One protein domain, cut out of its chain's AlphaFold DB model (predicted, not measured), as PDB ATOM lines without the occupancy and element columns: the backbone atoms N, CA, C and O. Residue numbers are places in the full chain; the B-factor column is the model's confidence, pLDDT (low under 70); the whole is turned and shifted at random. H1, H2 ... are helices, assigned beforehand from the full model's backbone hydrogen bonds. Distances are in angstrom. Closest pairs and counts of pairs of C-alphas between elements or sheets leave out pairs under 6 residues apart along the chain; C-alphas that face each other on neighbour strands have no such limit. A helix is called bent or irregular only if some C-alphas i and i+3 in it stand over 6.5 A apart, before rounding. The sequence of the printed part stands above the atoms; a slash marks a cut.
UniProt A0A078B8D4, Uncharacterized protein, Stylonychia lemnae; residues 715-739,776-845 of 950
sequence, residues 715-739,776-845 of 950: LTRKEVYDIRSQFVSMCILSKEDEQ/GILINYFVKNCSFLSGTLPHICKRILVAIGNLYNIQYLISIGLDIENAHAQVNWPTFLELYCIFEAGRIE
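This is residues 715 to 739 and 776 to 845 of the 950 residues of an uncharacterized protein of Stylonychia lemnae (UniProt A0A078B8D4). A long helix, H1, runs along one side of the domain; two shorter helices, H2 and H4, pack crosswise on different parts of it, and H3 lies beyond them on the side away from H1. A long unnamed stretch, residues 805 to 828, loops out from the end of H3 and comes back to the start of H4. The printed part has 95 residues with four named helices, in the order H1, H2, H3, H4, and no named strand; the class is all helix, and the helices are mostly crossed. The whole is compact, with a radius of gyration of the C-alphas of 13.3 A and spans of 37 by 34 by 24 A.

H1, the longest helix, covers residues 717 to 739 and is 33.4 A from first to last C-alpha, beginning at C-alpha 717 (65.147, 19.344, -28.818). After the cut, H2 covers residues 779 to 785 and is 9.8 A long. H3 covers residues 794 to 804, 15.6 A, and begins at C-alpha 794 (34.184, 25.234, -19.818). H4 covers residues 829 to 841, 15.9 A, and ends at C-alpha 841 (52.909, 14.221, -25.864). H4 is neither bent nor irregular, but only just: C-alphas 838 and 841 are 6.3 A apart.

H1 touches H2 with residues 730 to 737 alone; the closest C-alphas are those of Ser 734 and Tyr 781, 5.8 A apart. Their lines are only just about perpendicular, at 70.5 degrees. H1 touches H4 with residues 723 to 727 alone, and the closest C-alphas, those of Phe 727 and Trp 829, are 7.0 A apart. H1 and H4 run opposite ways at a steep tilt of 60 degrees. H2 and H3 are close but not clearly touching: the closest C-alphas, those of Val 783 and Cys 797, are 6.9 A apart. H3 and H4 only just touch, with 3 pairs of C-alphas within 8 A, the closest being those of Ile 804 and Thr 831 at 7.1 A. They run opposite ways at a steep tilt of 69 degrees, only just short of about perpendicular. H1 and H3 are apart, and so are H2 and H4. Residues 777 to 778 pair antiparallel with residues 826 to 827. Each O i to N i+4 pair is within hydrogen-bond range in H1, H2 and H3; in H4, 8 of 9 are.

The two C-alphas farthest apart are those of Gln 739 and Gln 811, at 38.3 A. Residues 740 to 775 are not printed, and C-alphas 739 and 776 are 15.0 A apart across this cut. The link from H2 to H3 is short, with 8 residues, and that from H3 to H4 is long, with 24. The mean pLDDT of the printed part is 89.7, and residues 808 to 817 are under 70.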
ATOM      1  N   LEU A 715      61.382  14.636 -24.225       96.38
ATOM      2  CA  LEU A 715      61.134  15.358 -25.474       96.38
ATOM      3  C   LEU A 715      62.437  15.496 -26.261       96.38
ATOM      4  O   LEU A 715      63.522  15.585 -25.693       96.38
ATOM      5  N   THR A 716      62.335  15.532 -27.582       96.81
ATOM      6  CA  THR A 716      63.455  15.899 -28.452       96.81
ATOM      7  C   THR A 716      63.648  17.415 -28.443       96.81
ATOM      8  O   THR A 716      62.689  18.167 -28.273       96.81
ATOM      9  N   ARG A 717      64.874  17.896 -28.704       96.69
ATOM     10  CA  ARG A 717      65.147  19.344 -28.818       96.69
ATOM     11  C   ARG A 717      64.208  20.029 -29.813       96.69
ATOM     12  O   ARG A 717      63.696  21.103 -29.527       96.69
ATOM     13  N   LYS A 718      63.948  19.376 -30.950       96.75
ATOM     14  CA  LYS A 718      63.016  19.866 -31.969       96.75
ATOM     15  C   LYS A 718      61.601  20.040 -31.408       96.75
ATOM     16  O   LYS A 718      61.038  21.115 -31.561       96.75
ATOM     17  N   GLU A 719      61.063  19.028 -30.721       96.94
ATOM     18  CA  GLU A 719      59.745  19.126 -30.074       96.94
ATOM     19  C   GLU A 719      59.711  20.293 -29.073       96.94
ATOM     20  O   GLU A 719      58.746  21.047 -29.059       96.94
ATOM     21  N   VAL A 720      60.772  20.506 -28.284       97.31
ATOM     22  CA  VAL A 720      60.844  21.641 -27.343       97.31
ATOM     23  C   VAL A 720      60.785  22.990 -28.066       97.31
ATOM     24  O   VAL A 720      60.051  23.874 -27.623       97.31
ATOM     25  N   TYR A 721      61.501  23.156 -29.184       96.50
ATOM     26  CA  TYR A 721      61.427  24.379 -29.991       96.50
ATOM     27  C   TYR A 721      60.047  24.579 -30.622       96.50
ATOM     28  O   TYR A 721      59.527  25.692 -30.576       96.50
ATOM     29  N   ASP A 722      59.435  23.518 -31.151       96.38
ATOM     30  CA  ASP A 722      58.099  23.575 -31.751       96.38
ATOM     31  C   ASP A 722      57.048  23.989 -30.695       96.38
ATOM     32  O   ASP A 722      56.252  24.905 -30.924       96.38
ATOM     33  N   ILE A 723      57.102  23.398 -29.493       96.81
ATOM     34  CA  ILE A 723      56.221  23.733 -28.359       96.81
ATOM     35  C   ILE A 723      56.466  25.174 -27.887       96.81
ATOM     36  O   ILE A 723      55.512  25.918 -27.638       96.81
ATOM     37  N   ARG A 724      57.731  25.603 -27.783       96.69
ATOM     38  CA  ARG A 724      58.083  26.979 -27.394       96.69
ATOM     39  C   ARG A 724      57.599  27.990 -28.425       96.69
ATOM     40  O   ARG A 724      57.043  29.014 -28.038       96.69
ATOM     41  N   SER A 725      57.746  27.696 -29.714       95.81
ATOM     42  CA  SER A 725      57.223  28.538 -30.790       95.81
ATOM     43  C   SER A 725      55.706  28.677 -30.687       95.81
ATOM     44  O   SER A 725      55.194  29.791 -30.782       95.81
ATOM     45  N   GLN A 726      54.986  27.579 -30.438       96.44
ATOM     46  CA  GLN A 726      53.534  27.613 -30.247       96.44
ATOM     47  C   GLN A 726      53.135  28.489 -29.049       96.44
ATOM     48  O   GLN A 726      52.217  29.301 -29.167       96.44
ATOM     49  N   PHE A 727      53.834  28.356 -27.918       97.06
ATOM     50  CA  PHE A 727      53.608  29.188 -26.735       97.06
ATOM     51  C   PHE A 727      53.813  30.679 -27.035       97.06
ATOM     52  O   PHE A 727      52.926  31.484 -26.759       97.06
ATOM     53  N   VAL A 728      54.937  31.045 -27.661       96.00
ATOM     54  CA  VAL A 728      55.251  32.442 -28.009       96.00
ATOM     55  C   VAL A 728      54.199  33.021 -28.959       96.00
ATOM     56  O   VAL A 728      53.729  34.139 -28.743       96.00
ATOM     57  N   SER A 729      53.759  32.256 -29.965       96.06
ATOM     58  CA  SER A 729      52.665  32.678 -30.849       96.06
ATOM     59  C   SER A 729      51.368  32.933 -30.077       96.06
ATOM     60  O   SER A 729      50.705  33.940 -30.318       96.06
ATOM     61  N   MET A 730      51.016  32.075 -29.114       96.94
ATOM     62  CA  MET A 730      49.831  32.287 -28.276       96.94
ATOM     63  C   MET A 730      49.971  33.493 -27.340       96.94
ATOM     64  O   MET A 730      48.982  34.186 -27.117       96.94
ATOM     65  N   CYS A 731      51.167  33.783 -26.821       96.50
ATOM     66  CA  CYS A 731      51.418  34.995 -26.039       96.50
ATOM     67  C   CYS A 731      51.179  36.262 -26.867       96.50
ATOM     68  O   CYS A 731      50.520  37.184 -26.389       96.50
ATOM     69  N   ILE A 732      51.680  36.307 -28.107       95.44
ATOM     70  CA  ILE A 732      51.494  37.455 -29.009       95.44
ATOM     71  C   ILE A 732      50.004  37.656 -29.300       95.44
ATOM     72  O   ILE A 732      49.470  38.734 -29.046       95.44
ATOM     73  N   LEU A 733      49.314  36.601 -29.740       96.12
ATOM     74  CA  LEU A 733      47.893  36.688 -30.080       96.12
ATOM     75  C   LEU A 733      47.015  37.012 -28.863       96.12
ATOM     76  O   LEU A 733      46.034  37.737 -28.989       96.12
ATOM     77  N   SER A 734      47.376  36.524 -27.675       96.25
ATOM     78  CA  SER A 734      46.676  36.863 -26.435       96.25
ATOM     79  C   SER A 734      46.791  38.347 -26.083       96.25
ATOM     80  O   SER A 734      45.832  38.911 -25.563       96.25
ATOM     81  N   LYS A 735      47.942  38.982 -26.344       95.38
ATOM     82  CA  LYS A 735      48.121  40.429 -26.141       95.38
ATOM     83  C   LYS A 735      47.337  41.240 -27.175       95.38
ATOM     84  O   LYS A 735      46.788  42.287 -26.844       95.38
ATOM     85  N   GLU A 736      47.271  40.765 -28.418       94.88
ATOM     86  CA  GLU A 736      46.472  41.401 -29.473       94.88
ATOM     87  C   GLU A 736      44.965  41.337 -29.186       94.88
ATOM     88  O   GLU A 736      44.248  42.299 -29.475       94.88
ATOM     89  N   ASP A 737      44.493  40.232 -28.601       94.81
ATOM     90  CA  ASP A 737      43.101  40.047 -28.174       94.81
ATOM     91  C   ASP A 737      42.731  41.012 -27.035       94.81
ATOM     92  O   ASP A 737      41.709  41.696 -27.104       94.81
ATOM     93  N   GLU A 738      43.619  41.175 -26.047       94.06
ATOM     94  CA  GLU A 738      43.446  42.133 -24.941       94.06
ATOM     95  C   GLU A 738      43.374  43.589 -25.425       94.06
ATOM     96  O   GLU A 738      42.640  44.402 -24.864       94.06
ATOM     97  N   GLN A 739      44.103  43.926 -26.492       93.62
ATOM     98  CA  GLN A 739      44.089  45.267 -27.083       93.62
ATOM     99  C   GLN A 739      42.850  45.541 -27.950       93.62
ATOM    100  O   GLN A 739      42.573  46.702 -28.250       93.62
ATOM    101  N   GLY A 776      53.250  35.498 -20.599       95.06
ATOM    102  CA  GLY A 776      52.155  34.572 -20.333       95.06
ATOM    103  C   GLY A 776      50.979  34.740 -21.293       95.06
ATOM    104  O   GLY A 776      50.853  35.753 -21.980       95.06
ATOM    105  N   ILE A 777      50.143  33.707 -21.379       96.75
ATOM    106  CA  ILE A 777      48.918  33.679 -22.192       96.75
ATOM    107  C   ILE A 777      47.743  33.965 -21.259       96.75
ATOM    108  O   ILE A 777      47.566  33.229 -20.291       96.75
ATOM    109  N   LEU A 778      46.915  34.974 -21.530       96.25
ATOM    110  CA  LEU A 778      45.723  35.231 -20.713       96.25
ATOM    111  C   LEU A 778      44.823  33.998 -20.690       96.25
ATOM    112  O   LEU A 778      44.566  33.378 -21.723       96.25
ATOM    113  N   ILE A 779      44.311  33.654 -19.513       95.62
ATOM    114  CA  ILE A 779      43.564  32.413 -19.313       95.62
ATOM    115  C   ILE A 779      42.311  32.320 -20.191       95.62
ATOM    116  O   ILE A 779      42.021  31.256 -20.735       95.62
ATOM    117  N   ASN A 780      41.614  33.439 -20.401       94.88
ATOM    118  CA  ASN A 780      40.435  33.502 -21.267       94.88
ATOM    119  C   ASN A 780      40.798  33.178 -22.721       94.88
ATOM    120  O   ASN A 780      40.139  32.355 -23.363       94.88
ATOM    121  N   TYR A 781      41.893  33.766 -23.209       96.25
ATOM    122  CA  TYR A 781      42.424  33.481 -24.537       96.25
ATOM    123  C   TYR A 781      42.889  32.024 -24.641       96.25
ATOM    124  O   TYR A 781      42.590  31.343 -25.624       96.25
ATOM    125  N   PHE A 782      43.575  31.522 -23.610       96.44
ATOM    126  CA  PHE A 782      44.065  30.150 -23.545       96.44
ATOM    127  C   PHE A 782      42.920  29.133 -23.602       96.44
ATOM    128  O   PHE A 782      42.943  28.250 -24.449       96.44
ATOM    129  N   VAL A 783      41.879  29.268 -22.775       94.94
ATOM    130  CA  VAL A 783      40.722  28.352 -22.775       94.94
ATOM    131  C   VAL A 783      40.012  28.336 -24.131       94.94
ATOM    132  O   VAL A 783      39.544  27.285 -24.566       94.94
ATOM    133  N   LYS A 784      39.936  29.488 -24.805       94.62
ATOM    134  CA  LYS A 784      39.249  29.631 -26.091       94.62
ATOM    135  C   LYS A 784      40.046  29.070 -27.270       94.62
ATOM    136  O   LYS A 784      39.462  28.438 -28.148       94.62
ATOM    137  N   ASN A 785      41.355  29.320 -27.301       95.62
ATOM    138  CA  ASN A 785      42.194  29.084 -28.480       95.62
ATOM    139  C   ASN A 785      43.183  27.924 -28.313       95.62
ATOM    140  O   ASN A 785      43.794  27.495 -29.292       95.62
ATOM    141  N   CYS A 786      43.360  27.397 -27.099       95.25
ATOM    142  CA  CYS A 786      44.246  26.266 -26.885       95.25
ATOM    143  C   CYS A 786      43.681  25.023 -27.561       95.25
ATOM    144  O   CYS A 786      42.584  24.553 -27.255       95.25
ATOM    145  N   SER A 787      44.479  24.466 -28.469       92.44
ATOM    146  CA  SER A 787      44.058  23.317 -29.243       92.44
ATOM    147  C   SER A 787      43.729  22.132 -28.320       92.44
ATOM    148  O   SER A 787      42.625  21.617 -28.406       92.44
ATOM    149  N   PHE A 788      44.568  21.733 -27.363       90.88
ATOM    150  CA  PHE A 788      44.271  20.539 -26.552       90.88
ATOM    151  C   PHE A 788      43.086  20.680 -25.578       90.88
ATOM    152  O   PHE A 788      42.618  19.677 -25.053       90.88
ATOM    153  N   LEU A 789      42.544  21.888 -25.386       93.31
ATOM    154  CA  LEU A 789      41.273  22.131 -24.681       93.31
ATOM    155  C   LEU A 789      40.100  22.378 -25.650       93.31
ATOM    156  O   LEU A 789      38.967  22.654 -25.249       93.31
ATOM    157  N   SER A 790      40.337  22.294 -26.960       91.50
ATOM    158  CA  SER A 790      39.296  22.480 -27.963       91.50
ATOM    159  C   SER A 790      38.275  21.355 -27.843       91.50
ATOM    160  O   SER A 790      38.595  20.188 -28.066       91.50
ATOM    161  N   GLY A 791      37.029  21.709 -27.539       91.62
ATOM    162  CA  GLY A 791      35.951  20.735 -27.414       91.62
ATOM    163  C   GLY A 791      35.730  20.211 -25.999       91.62
ATOM    164  O   GLY A 791      34.816  19.414 -25.828       91.62
ATOM    165  N   THR A 792      36.457  20.676 -24.982       95.06
ATOM    166  CA  THR A 792      36.134  20.383 -23.577       95.06
ATOM    167  C   THR A 792      35.127  21.387 -23.013       95.06
ATOM    168  O   THR A 792      35.088  22.552 -23.418       95.06
ATOM    169  N   LEU A 793      34.279  20.943 -22.081       95.75
ATOM    170  CA  LEU A 793      33.300  21.822 -21.431       95.75
ATOM    171  C   LEU A 793      34.011  22.896 -20.590       95.75
ATOM    172  O   LEU A 793      35.010  22.572 -19.948       95.75
ATOM    173  N   PRO A 794      33.498  24.142 -20.515       95.19
ATOM    174  CA  PRO A 794      34.184  25.234 -19.818       95.19
ATOM    175  C   PRO A 794      34.548  24.926 -18.361       95.19
ATOM    176  O   PRO A 794      35.641  25.261 -17.911       95.19
ATOM    177  N   HIS A 795      33.674  24.248 -17.614       95.94
ATOM    178  CA  HIS A 795      33.967  23.866 -16.231       95.94
ATOM    179  C   HIS A 795      34.950  22.691 -16.133       95.94
ATOM    180  O   HIS A 795      35.691  22.622 -15.160       95.94
ATOM    181  N   ILE A 796      35.033  21.814 -17.138       97.00
ATOM    182  CA  ILE A 796      36.091  20.793 -17.228       97.00
ATOM    183  C   ILE A 796      37.438  21.460 -17.529       97.00
ATOM    184  O   ILE A 796      38.420  21.147 -16.860       97.00
ATOM    185  N   CYS A 797      37.485  22.455 -18.429       95.62
ATOM    186  CA  CYS A 797      38.675  23.298 -18.621       95.62
ATOM    187  C   CYS A 797      39.094  23.956 -17.302       95.62
ATOM    188  O   CYS A 797      40.267  23.920 -16.935       95.62
ATOM    189  N   LYS A 798      38.116  24.504 -16.561       95.38
ATOM    190  CA  LYS A 798      38.305  25.086 -15.225       95.38
ATOM    191  C   LYS A 798      38.988  24.076 -14.292       95.38
ATOM    192  O   LYS A 798      39.996  24.405 -13.674       95.38
ATOM    193  N   ARG A 799      38.492  22.831 -14.233       96.00
ATOM    194  CA  ARG A 799      39.084  21.751 -13.418       96.00
ATOM    195  C   ARG A 799      40.516  21.410 -13.833       96.00
ATOM    196  O   ARG A 799      41.370  21.299 -12.959       96.00
ATOM    197  N   ILE A 800      40.794  21.304 -15.134       95.69
ATOM    198  CA  ILE A 800      42.142  21.028 -15.668       95.69
ATOM    199  C   ILE A 800      43.138  22.117 -15.241       95.69
ATOM    200  O   ILE A 800      44.223  21.808 -14.748       95.69
ATOM    201  N   LEU A 801      42.757  23.389 -15.386       95.06
ATOM    202  CA  LEU A 801      43.608  24.532 -15.040       95.06
ATOM    203  C   LEU A 801      43.832  24.667 -13.530       95.06
ATOM    204  O   LEU A 801      44.921  25.034 -13.096       95.06
ATOM    205  N   VAL A 802      42.839  24.310 -12.711       93.94
ATOM    206  CA  VAL A 802      43.045  24.206 -11.259       93.94
ATOM    207  C   VAL A 802      44.001  23.065 -10.945       93.94
ATOM    208  O   VAL A 802      44.900  23.252 -10.128       93.94
ATOM    209  N   ALA A 803      43.838  21.896 -11.571       94.56
ATOM    210  CA  ALA A 803      44.638  20.710 -11.281       94.56
ATOM    211  C   ALA A 803      46.134  20.924 -11.572       94.56
ATOM    212  O   ALA A 803      46.962  20.604 -10.715       94.56
ATOM    213  N   ILE A 804      46.481  21.549 -12.704       93.19
ATOM    214  CA  ILE A 804      47.882  21.733 -13.115       93.19
ATOM    215  C   ILE A 804      48.692  22.604 -12.143       93.19
ATOM    216  O   ILE A 804      49.827  22.271 -11.816       93.19
ATOM    217  N   GLY A 805      48.094  23.663 -11.587       85.38
ATOM    218  CA  GLY A 805      48.825  24.638 -10.771       85.38
ATOM    219  C   GLY A 805      49.447  24.090  -9.474       85.38
ATOM    220  O   GLY A 805      50.246  24.783  -8.861       85.38
ATOM    221  N   ASN A 806      49.136  22.853  -9.054       75.25
ATOM    222  CA  ASN A 806      49.742  22.245  -7.854       75.25
ATOM    223  C   ASN A 806      50.833  21.204  -8.140       75.25
ATOM    224  O   ASN A 806      51.355  20.638  -7.178       75.25
ATOM    225  N   LEU A 807      51.178  20.921  -9.401       80.31
ATOM    226  CA  LEU A 807      52.147  19.859  -9.705       80.31
ATOM    227  C   LEU A 807      53.552  20.157  -9.164       80.31
ATOM    228  O   LEU A 807      54.218  19.248  -8.666       80.31
ATOM    229  N   TYR A 808      53.965  21.427  -9.145       69.19
ATOM    230  CA  TYR A 808      55.258  21.862  -8.607       69.19
ATOM    231  C   TYR A 808      55.178  22.403  -7.180       69.19
ATOM    232  O   TYR A 808      55.661  23.493  -6.895       69.19
ATOM    233  N   ASN A 809      54.637  21.625  -6.245       55.16
ATOM    234  CA  ASN A 809      54.946  21.841  -4.829       55.16
ATOM    235  C   ASN A 809      56.164  21.013  -4.427       55.16
ATOM    236  O   ASN A 809      56.062  20.023  -3.703       55.16
ATOM    237  N   ILE A 810      57.342  21.444  -4.884       51.72
ATOM    238  CA  ILE A 810      58.580  21.098  -4.189       51.72
ATOM    239  C   ILE A 810      58.686  22.054  -2.989       51.72
ATOM    240  O   ILE A 810      59.225  23.151  -3.053       51.72
ATOM    241  N   GLN A 811      58.095  21.595  -1.887       45.78
ATOM    242  CA  GLN A 811      58.551  21.792  -0.510       45.78
ATOM    243  C   GLN A 811      58.319  23.122   0.235       45.78
ATOM    244  O   GLN A 811      58.476  23.100   1.452       45.78
ATOM    245  N   TYR A 812      57.843  24.222  -0.362       48.47
ATOM    246  CA  TYR A 812      57.506  25.423   0.434       48.47
ATOM    247  C   TYR A 812      56.183  26.115   0.039       48.47
ATOM    248  O   TYR A 812      56.119  26.962  -0.843       48.47
ATOM    249  N   LEU A 813      55.134  25.741   0.779       41.38
ATOM    250  CA  LEU A 813      53.989  26.524   1.284       41.38
ATOM    251  C   LEU A 813      53.091  27.390   0.379       41.38
ATOM    252  O   LEU A 813      52.127  27.944   0.903       41.38
ATOM    253  N   ILE A 814      53.314  27.510  -0.927       46.22
ATOM    254  CA  ILE A 814      52.466  28.364  -1.775       46.22
ATOM    255  C   ILE A 814      51.961  27.570  -2.982       46.22
ATOM    256  O   ILE A 814      52.413  27.717  -4.113       46.22
ATOM    257  N   SER A 815      50.965  26.723  -2.728       49.97
ATOM    258  CA  SER A 815      50.140  26.090  -3.756       49.97
ATOM    259  C   SER A 815      49.146  27.104  -4.335       49.97
ATOM    260  O   SER A 815      47.936  26.973  -4.138       49.97
ATOM    261  N   ILE A 816      49.639  28.151  -5.001       58.00
ATOM    262  CA  ILE A 816      48.772  29.024  -5.798       58.00
ATOM    263  C   ILE A 816      48.467  28.247  -7.076       58.00
ATOM    264  O   ILE A 816      49.230  28.270  -8.041       58.00
ATOM    265  N   GLY A 817      47.351  27.513  -7.064       69.06
ATOM    266  CA  GLY A 817      46.729  27.078  -8.309       69.06
ATOM    267  C   GLY A 817      46.520  28.290  -9.220       69.06
ATOM    268  O   GLY A 817      46.420  29.412  -8.726       69.06
ATOM    269  N   LEU A 818      46.455  28.085 -10.539       85.69
ATOM    270  CA  LEU A 818      46.078  29.171 -11.443       85.69
ATOM    271  C   LEU A 818      44.770  29.786 -10.934       85.69
ATOM    272  O   LEU A 818      43.755  29.089 -10.865       85.69
ATOM    273  N   ASP A 819      44.820  31.063 -10.548       88.50
ATOM    274  CA  ASP A 819      43.651  31.807 -10.090       88.50
ATOM    275  C   ASP A 819      42.778  32.135 -11.294       88.50
ATOM    276  O   ASP A 819      42.775  33.215 -11.868       88.50
ATOM    277  N   ILE A 820      42.053  31.121 -11.705       91.12
ATOM    278  CA  ILE A 820      41.104  31.128 -12.797       91.12
ATOM    279  C   ILE A 820      39.908  32.063 -12.575       91.12
ATOM    280  O   ILE A 820      39.116  32.249 -13.497       91.12
ATOM    281  N   GLU A 821      39.734  32.604 -11.366       91.50
ATOM    282  CA  GLU A 821      38.722  33.625 -11.084       91.50
ATOM    283  C   GLU A 821      39.242  35.020 -11.445       91.50
ATOM    284  O   GLU A 821      38.460  35.913 -11.776       91.50
ATOM    285  N   ASN A 822      40.565  35.186 -11.486       93.56
ATOM    286  CA  ASN A 822      41.202  36.389 -11.983       93.56
ATOM    287  C   ASN A 822      41.234  36.394 -13.521       93.56
ATOM    288  O   ASN A 822      41.947  35.620 -14.161       93.56
ATOM    289  N   ALA A 823      40.508  37.334 -14.129       89.75
ATOM    290  CA  ALA A 823      40.490  37.534 -15.581       89.75
ATOM    291  C   ALA A 823      41.877  37.859 -16.174       89.75
ATOM    292  O   ALA A 823      42.103  37.629 -17.362       89.75
ATOM    293  N   HIS A 824      42.801  38.361 -15.349       92.62
ATOM    294  CA  HIS A 824      44.184  38.661 -15.721       92.62
ATOM    295  C   HIS A 824      45.158  37.524 -15.400       92.62
ATOM    296  O   HIS A 824      46.366  37.699 -15.564       92.62
ATOM    297  N   ALA A 825      44.679  36.367 -14.929       94.62
ATOM    298  CA  ALA A 825      45.548  35.216 -14.750       94.62
ATOM    299  C   ALA A 825      46.148  34.790 -16.091       94.62
ATOM    300  O   ALA A 825      45.479  34.769 -17.129       94.62
ATOM    301  N   GLN A 826      47.430  34.442 -16.051       95.00
ATOM    302  CA  GLN A 826      48.196  34.063 -17.225       95.00
ATOM    303  C   GLN A 826      48.748  32.647 -17.077       95.00
ATOM    304  O   GLN A 826      49.266  32.263 -16.029       95.00
ATOM    305  N   VAL A 827      48.674  31.878 -18.156       95.56
ATOM    306  CA  VAL A 827      49.366  30.603 -18.310       95.56
ATOM    307  C   VAL A 827      50.796  30.907 -18.742       95.56
ATOM    308  O   VAL A 827      51.030  31.389 -19.849       95.56
ATOM    309  N   ASN A 828      51.749  30.654 -17.849       95.12
ATOM    310  CA  ASN A 828      53.173  30.825 -18.120       95.12
ATOM    311  C   ASN A 828      53.758  29.631 -18.899       95.12
ATOM    312  O   ASN A 828      53.105  28.601 -19.085       95.12
ATOM    313  N   TRP A 829      55.014  29.769 -19.334       95.00
ATOM    314  CA  TRP A 829      55.714  28.746 -20.113       95.00
ATOM    315  C   TRP A 829      55.754  27.363 -19.433       95.00
ATOM    316  O   TRP A 829      55.340  26.397 -20.077       95.00
ATOM    317  N   PRO A 830      56.158  27.228 -18.150       94.25
ATOM    318  CA  PRO A 830      56.153  25.933 -17.471       94.25
ATOM    319  C   PRO A 830      54.776  25.266 -17.467       94.25
ATOM    320  O   PRO A 830      54.667  24.093 -17.808       94.25
ATOM    321  N   THR A 831      53.715  26.017 -17.159       94.31
ATOM    322  CA  THR A 831      52.353  25.465 -17.096       94.31
ATOM    323  C   THR A 831      51.861  25.021 -18.474       94.31
ATOM    324  O   THR A 831      51.249  23.961 -18.605       94.31
ATOM    325  N   PHE A 832      52.152  25.802 -19.520       96.31
ATOM    326  CA  PHE A 832      51.827  25.430 -20.897       96.31
ATOM    327  C   PHE A 832      52.532  24.137 -21.317       96.31
ATOM    328  O   PHE A 832      51.892  23.233 -21.856       96.31
ATOM    329  N   LEU A 833      53.839  24.043 -21.048       95.56
ATOM    330  CA  LEU A 833      54.655  22.878 -21.374       95.56
ATOM    331  C   LEU A 833      54.128  21.616 -20.684       95.56
ATOM    332  O   LEU A 833      54.047  20.567 -21.319       95.56
ATOM    333  N   GLU A 834      53.732  21.700 -19.414       93.94
ATOM    334  CA  GLU A 834      53.164  20.548 -18.714       93.94
ATOM    335  C   GLU A 834      51.829  20.101 -19.290       93.94
ATOM    336  O   GLU A 834      51.645  18.911 -19.539       93.94
ATOM    337  N   LEU A 835      50.913  21.041 -19.539       94.75
ATOM    338  CA  LEU A 835      49.629  20.725 -20.158       94.75
ATOM    339  C   LEU A 835      49.836  20.059 -21.525       94.75
ATOM    340  O   LEU A 835      49.187  19.059 -21.829       94.75
ATOM    341  N   TYR A 836      50.794  20.554 -22.314       95.38
ATOM    342  CA  TYR A 836      51.181  19.931 -23.576       95.38
ATOM    343  C   TYR A 836      51.729  18.509 -23.361       95.38
ATOM    344  O   TYR A 836      51.348  17.576 -24.070       95.38
ATOM    345  N   CYS A 837      52.597  18.308 -22.367       93.94
ATOM    346  CA  CYS A 837      53.163  16.992 -22.066       93.94
ATOM    347  C   CYS A 837      52.108  15.978 -21.607       93.94
ATOM    348  O   CYS A 837      52.236  14.796 -21.929       93.94
ATOM    349  N   ILE A 838      51.078  16.429 -20.885       92.56
ATOM    350  CA  ILE A 838      49.966  15.593 -20.421       92.56
ATOM    351  C   ILE A 838      49.061  15.200 -21.592       92.56
ATOM    352  O   ILE A 838      48.788  14.014 -21.769       92.56
ATOM    353  N   PHE A 839      48.600  16.172 -22.385       92.00
ATOM    354  CA  PHE A 839      47.511  15.942 -23.344       92.00
ATOM    355  C   PHE A 839      47.962  15.611 -24.763       92.00
ATOM    356  O   PHE A 839      47.285  14.848 -25.447       92.00
ATOM    357  N   GLU A 840      49.084  16.167 -25.218       91.81
ATOM    358  CA  GLU A 840      49.577  15.954 -26.582       91.81
ATOM    359  C   GLU A 840      50.692  14.910 -26.599       91.81
ATOM    360  O   GLU A 840      50.576  13.887 -27.271       91.81
ATOM    361  N   ALA A 841      51.757  15.120 -25.819       91.31
ATOM    362  CA  ALA A 841      52.909  14.221 -25.864       91.31
ATOM    363  C   ALA A 841      52.661  12.884 -25.142       91.31
ATOM    364  O   ALA A 841      53.269  11.878 -25.502       91.31
ATOM    365  N   GLY A 842      51.827  12.875 -24.093       89.69
ATOM    366  CA  GLY A 842      51.688  11.730 -23.186       89.69
ATOM    367  C   GLY A 842      53.000  11.360 -22.475       89.69
ATOM    368  O   GLY A 842      53.166  10.219 -22.047       89.69
ATOM    369  N   ARG A 843      53.956  12.299 -22.377       89.62
ATOM    370  CA  ARG A 843      55.302  12.094 -21.810       89.62
ATOM    371  C   ARG A 843      55.481  12.889 -20.516       89.62
ATOM    372  O   ARG A 843      56.287  13.813 -20.427       89.62
ATOM    373  N   ILE A 844      54.702  12.539 -19.500       91.38
ATOM    374  CA  ILE A 844      54.842  13.083 -18.147       91.38
ATOM    375  C   ILE A 844      55.154  11.953 -17.164       91.38
ATOM    376  O   ILE A 844      54.769  10.803 -17.377       91.38
ATOM    377  N   GLU A 845      55.880  12.273 -16.095       92.81
ATOM    378  CA  GLU A 845      56.121  11.325 -15.013       92.81
ATOM    379  C   GLU A 845      54.787  10.847 -14.425       92.81
ATOM    380  O   GLU A 845      53.899  11.645 -14.117       92.81
TER     381      GLU A 845